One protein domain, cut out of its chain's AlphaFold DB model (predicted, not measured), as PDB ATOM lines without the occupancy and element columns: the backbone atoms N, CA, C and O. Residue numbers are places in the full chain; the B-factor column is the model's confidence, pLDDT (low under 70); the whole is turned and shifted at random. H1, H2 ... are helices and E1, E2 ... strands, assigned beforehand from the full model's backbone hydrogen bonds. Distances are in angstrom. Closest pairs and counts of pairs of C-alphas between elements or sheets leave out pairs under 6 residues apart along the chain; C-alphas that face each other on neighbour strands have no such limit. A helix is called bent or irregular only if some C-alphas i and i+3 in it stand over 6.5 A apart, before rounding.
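AT A GLANCE: This is residues 2 to 27 and 44 to 67 of the 104 residues of an uncharacterized protein of Thermophagus xiamenensis (UniProt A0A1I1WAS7). Two separate pieces make a long, open shape: a two-stranded hairpin, E1 and E2, with the short helix H1 leading straight into its first strand, and one long helix, H2, apart from H1 and E1. The tip of the hairpin near Asn 19 and the far end of H2 at Val 67 make the ends of the longest axis, and no common core joins the two pieces. There are 50 residues printed, with two named helices and two named strands in the order H1, E1, E2, H2; the sheet has the order E1, E2 and is antiparallel, and the class is mixed, helices and strands. The whole is extended, a rod spanning 62 by 22 by 12 A, with a radius of gyration of the C-alphas of 18.3 A.

HOW THE PARTS SIT: Begin at H1, residues 2 to 11, which a tight link with no residue between joins to strand E1, residues 12 to 16. After five residues, a tight link, strand E2, residues 22 to 26, forms a hairpin with E1, antiparallel at 157 degrees between their directions. Look at C-alphas 14 and 24, which face each other 4.4 A apart, then at N 13 and O 25, and N 23 and O 15, both pairs within hydrogen-bond range at 2.9 A. The closest C-alphas of H1 and E2 are those of Phe 11 and Ser 26, 5.5 A apart. Past the cut comes H2, residues 44 to 67, which is apart from H1 and from E1. Residues 44 to 49 and 55 to 67 of H2 stand free. Every O i to N i+4 pair is within hydrogen-bond range in H1, and 15 of 20 in H2.

IN THESE COORDINATES: Find C-alpha 2 at (175.092, 215.797, 96.327); from there H1 runs 14.3 A to C-alpha 11. E1 covers 13.7 A from Val 12 to Ile 16, and E2 covers 13.5 A from Val 22, with C-alpha 22 at (155.776, 200.077, 87.979), to Ser 26. H2 runs 35.3 A from Asn 44 to Val 67, where C-alpha 67 is at (197.583, 229.105, 104.036). Near residue 55 you will find a kink of 29 degrees; H2 is neither bent nor irregular, but only just: C-alphas 54 and 57 are 6.0 A apart.

THE WHOLE: The two C-alphas farthest apart are those of Asn 19 and Val 67, at 62.1 A. Residues 28 to 43 are not printed, and C-alphas 27 and 44 stand 20.9 A apart across this cut, on the link from E2 to H2. Of the links that are printed whole, both are tight. In the B-factor column of this model the mean pLDDT of the printed part is 75.0; look for values under 70 at residues 2 to 4, 7 to 8, 11, 14 to 15, 23 to 27 and 44 to 47.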
ATOM      1  N   VAL A   2     175.563 215.439  97.692       69.75
ATOM      2  CA  VAL A   2     175.092 215.797  96.327       69.75
ATOM      3  C   VAL A   2     175.537 214.809  95.239       69.75
ATOM      4  O   VAL A   2     174.722 214.405  94.420       69.75
ATOM      5  N   LEU A   3     176.791 214.341  95.271       67.06
ATOM      6  CA  LEU A   3     177.309 213.371  94.296       67.06
ATOM      7  C   LEU A   3     176.516 212.049  94.290       67.06
ATOM      8  O   LEU A   3     176.205 211.524  93.227       67.06
ATOM      9  N   LEU A   4     176.139 211.539  95.468       67.12
ATOM     10  CA  LEU A   4     175.319 210.329  95.592       67.12
ATOM     11  C   LEU A   4     173.891 210.545  95.075       67.12
ATOM     12  O   LEU A   4     173.320 209.645  94.462       67.12
ATOM     13  N   ILE A   5     173.328 211.735  95.296       70.62
ATOM     14  CA  ILE A   5     171.992 212.099  94.809       70.62
ATOM     15  C   ILE A   5     171.991 212.179  93.280       70.62
ATOM     16  O   ILE A   5     171.114 211.601  92.644       70.62
ATOM     17  N   VAL A   6     172.997 212.829  92.689       71.00
ATOM     18  CA  VAL A   6     173.151 212.935  91.229       71.00
ATOM     19  C   VAL A   6     173.382 211.560  90.607       71.00
ATOM     20  O   VAL A   6     172.724 211.223  89.630       71.00
ATOM     21  N   ASN A   7     174.236 210.731  91.209       68.75
ATOM     22  CA  ASN A   7     174.442 209.352  90.769       68.75
ATOM     23  C   ASN A   7     173.107 208.585  90.752       68.75
ATOM     24  O   ASN A   7     172.698 208.022  89.742       68.75
ATOM     25  N   ARG A   8     172.339 208.645  91.841       69.19
ATOM     26  CA  ARG A   8     171.030 207.988  91.899       69.19
ATOM     27  C   ARG A   8     170.043 208.539  90.864       69.19
ATOM     28  O   ARG A   8     169.310 207.757  90.275       69.19
ATOM     29  N   ALA A   9     170.023 209.847  90.633       72.19
ATOM     30  CA  ALA A   9     169.132 210.465  89.654       72.19
ATOM     31  C   ALA A   9     169.474 210.071  88.207       72.19
ATOM     32  O   ALA A   9     168.569 209.857  87.409       72.19
ATOM     33  N   LEU A  10     170.762 209.949  87.875       72.12
ATOM     34  CA  LEU A  10     171.215 209.622  86.520       72.12
ATOM     35  C   LEU A  10     171.083 208.133  86.176       72.12
ATOM     36  O   LEU A  10     170.923 207.791  85.007       72.12
ATOM     37  N   PHE A  11     171.154 207.244  87.171       68.00
ATOM     38  CA  PHE A  11     171.216 205.797  86.934       68.00
ATOM     39  C   PHE A  11     169.931 205.029  87.290       68.00
ATOM     40  O   PHE A  11     169.915 203.803  87.158       68.00
ATOM     41  N   VAL A  12     168.851 205.706  87.697       72.88
ATOM     42  CA  VAL A  12     167.538 205.092  87.985       72.88
ATOM     43  C   VAL A  12     166.600 205.215  86.785       72.88
ATOM     44  O   VAL A  12     166.331 206.310  86.306       72.88
ATOM     45  N   HIS A  13     166.059 204.083  86.334       71.69
ATOM     46  CA  HIS A  13     165.074 203.997  85.258       71.69
ATOM     47  C   HIS A  13     163.781 203.362  85.776       71.69
ATOM     48  O   HIS A  13     163.805 202.454  86.609       71.69
ATOM     49  N   THR A  14     162.643 203.844  85.277       68.69
ATOM     50  CA  THR A  14     161.309 203.337  85.627       68.69
ATOM     51  C   THR A  14     160.635 202.797  84.373       68.69
ATOM     52  O   THR A  14     160.572 203.498  83.365       68.69
ATOM     53  N   HIS A  15     160.133 201.567  84.425       68.12
ATOM     54  CA  HIS A  15     159.373 200.946  83.340       68.12
ATOM     55  C   HIS A  15     158.049 200.406  83.876       68.12
ATOM     56  O   HIS A  15     158.006 199.794  84.944       68.12
ATOM     57  N   ILE A  16     156.974 200.610  83.118       76.19
ATOM     58  CA  ILE A  16     155.646 200.082  83.433       76.19
ATOM     59  C   ILE A  16     155.487 198.765  82.680       76.19
ATOM     60  O   ILE A  16     155.551 198.734  81.453       76.19
ATOM     61  N   ASN A  17     155.326 197.666  83.412       71.62
ATOM     62  CA  ASN A  17     155.161 196.343  82.826       71.62
ATOM     63  C   ASN A  17     153.779 196.197  82.162       71.62
ATOM     64  O   ASN A  17     152.855 196.940  82.482       71.62
ATOM     65  N   ALA A  18     153.604 195.209  81.275       74.19
ATOM     66  CA  ALA A  18     152.335 194.982  80.558       74.19
ATOM     67  C   ALA A  18     151.118 194.758  81.487       74.19
ATOM     68  O   ALA A  18     149.980 194.969  81.083       74.19
ATOM     69  N   ASN A  19     151.376 194.391  82.746       79.81
ATOM     70  CA  ASN A  19     150.372 194.189  83.790       79.81
ATOM     71  C   ASN A  19     150.078 195.463  84.613       79.81
ATOM     72  O   ASN A  19     149.375 195.392  85.616       79.81
ATOM     73  N   GLY A  20     150.636 196.619  84.237       76.81
ATOM     74  CA  GLY A  20     150.458 197.895  84.942       76.81
ATOM     75  C   GLY A  20     151.372 198.103  86.157       76.81
ATOM     76  O   GLY A  20     151.305 199.145  86.802       76.81
ATOM     77  N   GLU A  21     152.252 197.150  86.469       76.62
ATOM     78  CA  GLU A  21     153.197 197.264  87.584       76.62
ATOM     79  C   GLU A  21     154.369 198.189  87.239       76.62
ATOM     80  O   GLU A  21     155.022 198.039  86.203       76.62
ATOM     81  N   VAL A  22     154.664 199.135  88.131       74.31
ATOM     82  CA  VAL A  22     155.776 200.077  87.979       74.31
ATOM     83  C   VAL A  22     157.039 199.463  88.574       74.31
ATOM     84  O   VAL A  22     157.150 199.301  89.788       74.31
ATOM     85  N   ILE A  23     158.012 199.145  87.722       68.62
ATOM     86  CA  ILE A  23     159.302 198.590  88.131       68.62
ATOM     87  C   ILE A  23     160.355 199.688  88.022       68.62
ATOM     88  O   ILE A  23     160.644 200.191  86.935       68.62
ATOM     89  N   VAL A  24     160.947 200.041  89.161       68.44
ATOM     90  CA  VAL A  24     162.058 200.994  89.253       68.44
ATOM     91  C   VAL A  24     163.349 200.204  89.443       68.44
ATOM     92  O   VAL A  24     163.465 199.443  90.401       68.44
ATOM     93  N   HIS A  25     164.323 200.375  88.550       66.31
ATOM     94  CA  HIS A  25     165.627 199.722  88.661       66.31
ATOM     95  C   HIS A  25     166.783 200.714  88.508       66.31
ATOM     96  O   HIS A  25     166.696 201.702  87.783       66.31
ATOM     97  N   SER A  26     167.892 200.430  89.190       61.09
ATOM     98  CA  SER A  26     169.162 201.148  89.051       61.09
ATOM     99  C   SER A  26     170.150 200.325  88.222       61.09
ATOM    100  O   SER A  26     170.317 199.132  88.474       61.09
ATOM    101  N   HIS A  27     170.809 200.942  87.243       58.44
ATOM    102  CA  HIS A  27     171.837 200.282  86.427       58.44
ATOM    103  C   HIS A  27     173.099 199.938  87.262       58.44
ATOM    104  O   HIS A  27     173.441 200.713  88.157       58.44
ATOM    105  N   ASN A  44     177.967 198.698 105.932       66.88
ATOM    106  CA  ASN A  44     177.683 200.044 106.450       66.88
ATOM    107  C   ASN A  44     178.961 200.881 106.649       66.88
ATOM    108  O   ASN A  44     178.937 202.099 106.480       66.88
ATOM    109  N   ALA A  45     180.097 200.230 106.919       67.69
ATOM    110  CA  ALA A  45     181.398 200.884 106.993       67.69
ATOM    111  C   ALA A  45     181.816 201.535 105.660       67.69
ATOM    112  O   ALA A  45     182.334 202.647 105.666       67.69
ATOM    113  N   GLN A  46     181.560 200.897 104.513       65.44
ATOM    114  CA  GLN A  46     181.898 201.447 103.193       65.44
ATOM    115  C   GLN A  46     181.093 202.714 102.893       65.44
ATOM    116  O   GLN A  46     181.647 203.695 102.399       65.44
ATOM    117  N   PHE A  47     179.808 202.726 103.253       68.38
ATOM    118  CA  PHE A  47     178.982 203.927 103.144       68.38
ATOM    119  C   PHE A  47     179.460 205.028 104.086       68.38
ATOM    120  O   PHE A  47     179.539 206.177 103.666       68.38
ATOM    121  N   HIS A  48     179.865 204.677 105.307       72.25
ATOM    122  CA  HIS A  48     180.437 205.635 106.246       72.25
ATOM    123  C   HIS A  48     181.723 206.270 105.691       72.25
ATOM    124  O   HIS A  48     181.872 207.488 105.731       72.25
ATOM    125  N   TYR A  49     182.632 205.494 105.092       72.06
ATOM    126  CA  TYR A  49     183.828 206.047 104.442       72.06
ATOM    127  C   TYR A  49     183.490 206.998 103.286       72.06
ATOM    128  O   TYR A  49     184.065 208.084 103.196       72.06
ATOM    129  N   LEU A  50     182.544 206.621 102.423       73.56
ATOM    130  CA  LEU A  50     182.112 207.462 101.302       73.56
ATOM    131  C   LEU A  50     181.404 208.740 101.765       73.56
ATOM    132  O   LEU A  50     181.548 209.783 101.129       73.56
ATOM    133  N   ASP A  51     180.666 208.676 102.871       74.12
ATOM    134  CA  ASP A  51     180.003 209.837 103.456       74.12
ATOM    135  C   ASP A  51     181.030 210.848 103.993       74.12
ATOM    136  O   ASP A  51     181.007 212.037 103.659       74.12
ATOM    137  N   ASN A  52     182.045 210.345 104.699       79.62
ATOM    138  CA  ASN A  52     183.141 211.156 105.225       79.62
ATOM    139  C   ASN A  52     184.068 211.719 104.134       79.62
ATOM    140  O   ASN A  52     184.746 212.715 104.378       79.62
ATOM    141  N   LEU A  53     184.062 211.177 102.910       81.00
ATOM    142  CA  LEU A  53     184.795 211.761 101.776       81.00
ATOM    143  C   LEU A  53     184.342 213.202 101.487       81.00
ATOM    144  O   LEU A  53     185.130 214.032 101.037       81.00
ATOM    145  N   SER A  54     183.083 213.526 101.799       77.75
ATOM    146  CA  SER A  54     182.565 214.887 101.654       77.75
ATOM    147  C   SER A  54     183.219 215.899 102.602       77.75
ATOM    148  O   SER A  54     183.225 217.088 102.286       77.75
ATOM    149  N   LEU A  55     183.842 215.445 103.696       84.12
ATOM    150  CA  LEU A  55     184.583 216.295 104.632       84.12
ATOM    151  C   LEU A  55     185.925 216.768 104.063       84.12
ATOM    152  O   LEU A  55     186.448 217.783 104.515       84.12
ATOM    153  N   LEU A  56     186.460 216.105 103.032       84.88
ATOM    154  CA  LEU A  56     187.704 216.538 102.392       84.88
ATOM    155  C   LEU A  56     187.571 217.927 101.757       84.88
ATOM    156  O   LEU A  56     188.525 218.697 101.787       84.88
ATOM    157  N   PHE A  57     186.394 218.281 101.235       84.62
ATOM    158  CA  PHE A  57     186.153 219.581 100.603       84.62
ATOM    159  C   PHE A  57     186.233 220.765 101.584       84.62
ATOM    160  O   PHE A  57     187.028 221.671 101.329       84.62
ATOM    161  N   PRO A  58     185.479 220.800 102.705       88.25
ATOM    162  CA  PRO A  58     185.594 221.886 103.674       88.25
ATOM    163  C   PRO A  58     186.959 221.905 104.372       88.25
ATOM    164  O   PRO A  58     187.474 222.988 104.636       88.25
ATOM    165  N   ILE A  59     187.580 220.745 104.622       89.31
ATOM    166  CA  ILE A  59     188.926 220.676 105.214       89.31
ATOM    167  C   ILE A  59     189.964 221.276 104.260       89.31
ATOM    168  O   ILE A  59     190.757 222.118 104.672       89.31
ATOM    169  N   LEU A  60     189.939 220.902 102.978       88.81
ATOM    170  CA  LEU A  60     190.841 221.458 101.970       88.81
ATOM    171  C   LEU A  60     190.625 222.966 101.798       88.81
ATOM    172  O   LEU A  60     191.594 223.720 101.746       88.81
ATOM    173  N   PHE A  61     189.368 223.411 101.756       88.12
ATOM    174  CA  PHE A  61     189.027 224.832 101.691       88.12
ATOM    175  C   PHE A  61     189.576 225.605 102.895       88.12
ATOM    176  O   PHE A  61     190.181 226.660 102.713       88.12
ATOM    177  N   LEU A  62     189.427 225.065 104.110       89.19
ATOM    178  CA  LEU A  62     189.997 225.660 105.318       89.19
ATOM    179  C   LEU A  62     191.523 225.712 105.243       89.19
ATOM    180  O   LEU A  62     192.089 226.770 105.484       89.19
ATOM    181  N   ILE A  63     192.196 224.630 104.848       88.69
ATOM    182  CA  ILE A  63     193.659 224.618 104.691       88.69
ATOM    183  C   ILE A  63     194.099 225.707 103.707       88.69
ATOM    184  O   ILE A  63     194.988 226.490 104.027       88.69
ATOM    185  N   ILE A  64     193.453 225.819 102.545       86.56
ATOM    186  CA  ILE A  64     193.765 226.858 101.553       86.56
ATOM    187  C   ILE A  64     193.522 228.257 102.134       86.56
ATOM    188  O   ILE A  64     194.366 229.133 101.969       86.56
ATOM    189  N   ALA A  65     192.409 228.475 102.837       84.25
ATOM    190  CA  ALA A  65     192.085 229.762 103.447       84.25
ATOM    191  C   ALA A  65     193.078 230.157 104.558       84.25
ATOM    192  O   ALA A  65     193.457 231.324 104.648       84.25
ATOM    193  N   LEU A  66     193.537 229.195 105.368       82.38
ATOM    194  CA  LEU A  66     194.549 229.404 106.409       82.38
ATOM    195  C   LEU A  66     195.963 229.589 105.844       82.38
ATOM    196  O   LEU A  66     196.761 230.312 106.439       82.38
ATOM    197  N   VAL A  67     196.285 228.955 104.716       81.25
ATOM    198  CA  VAL A  67     197.583 229.105 104.036       81.25
ATOM    199  C   VAL A  67     197.629 230.388 103.197       81.25
ATOM    200  O   VAL A  67     198.706 230.939 102.977       81.25
TER     201      VAL A  67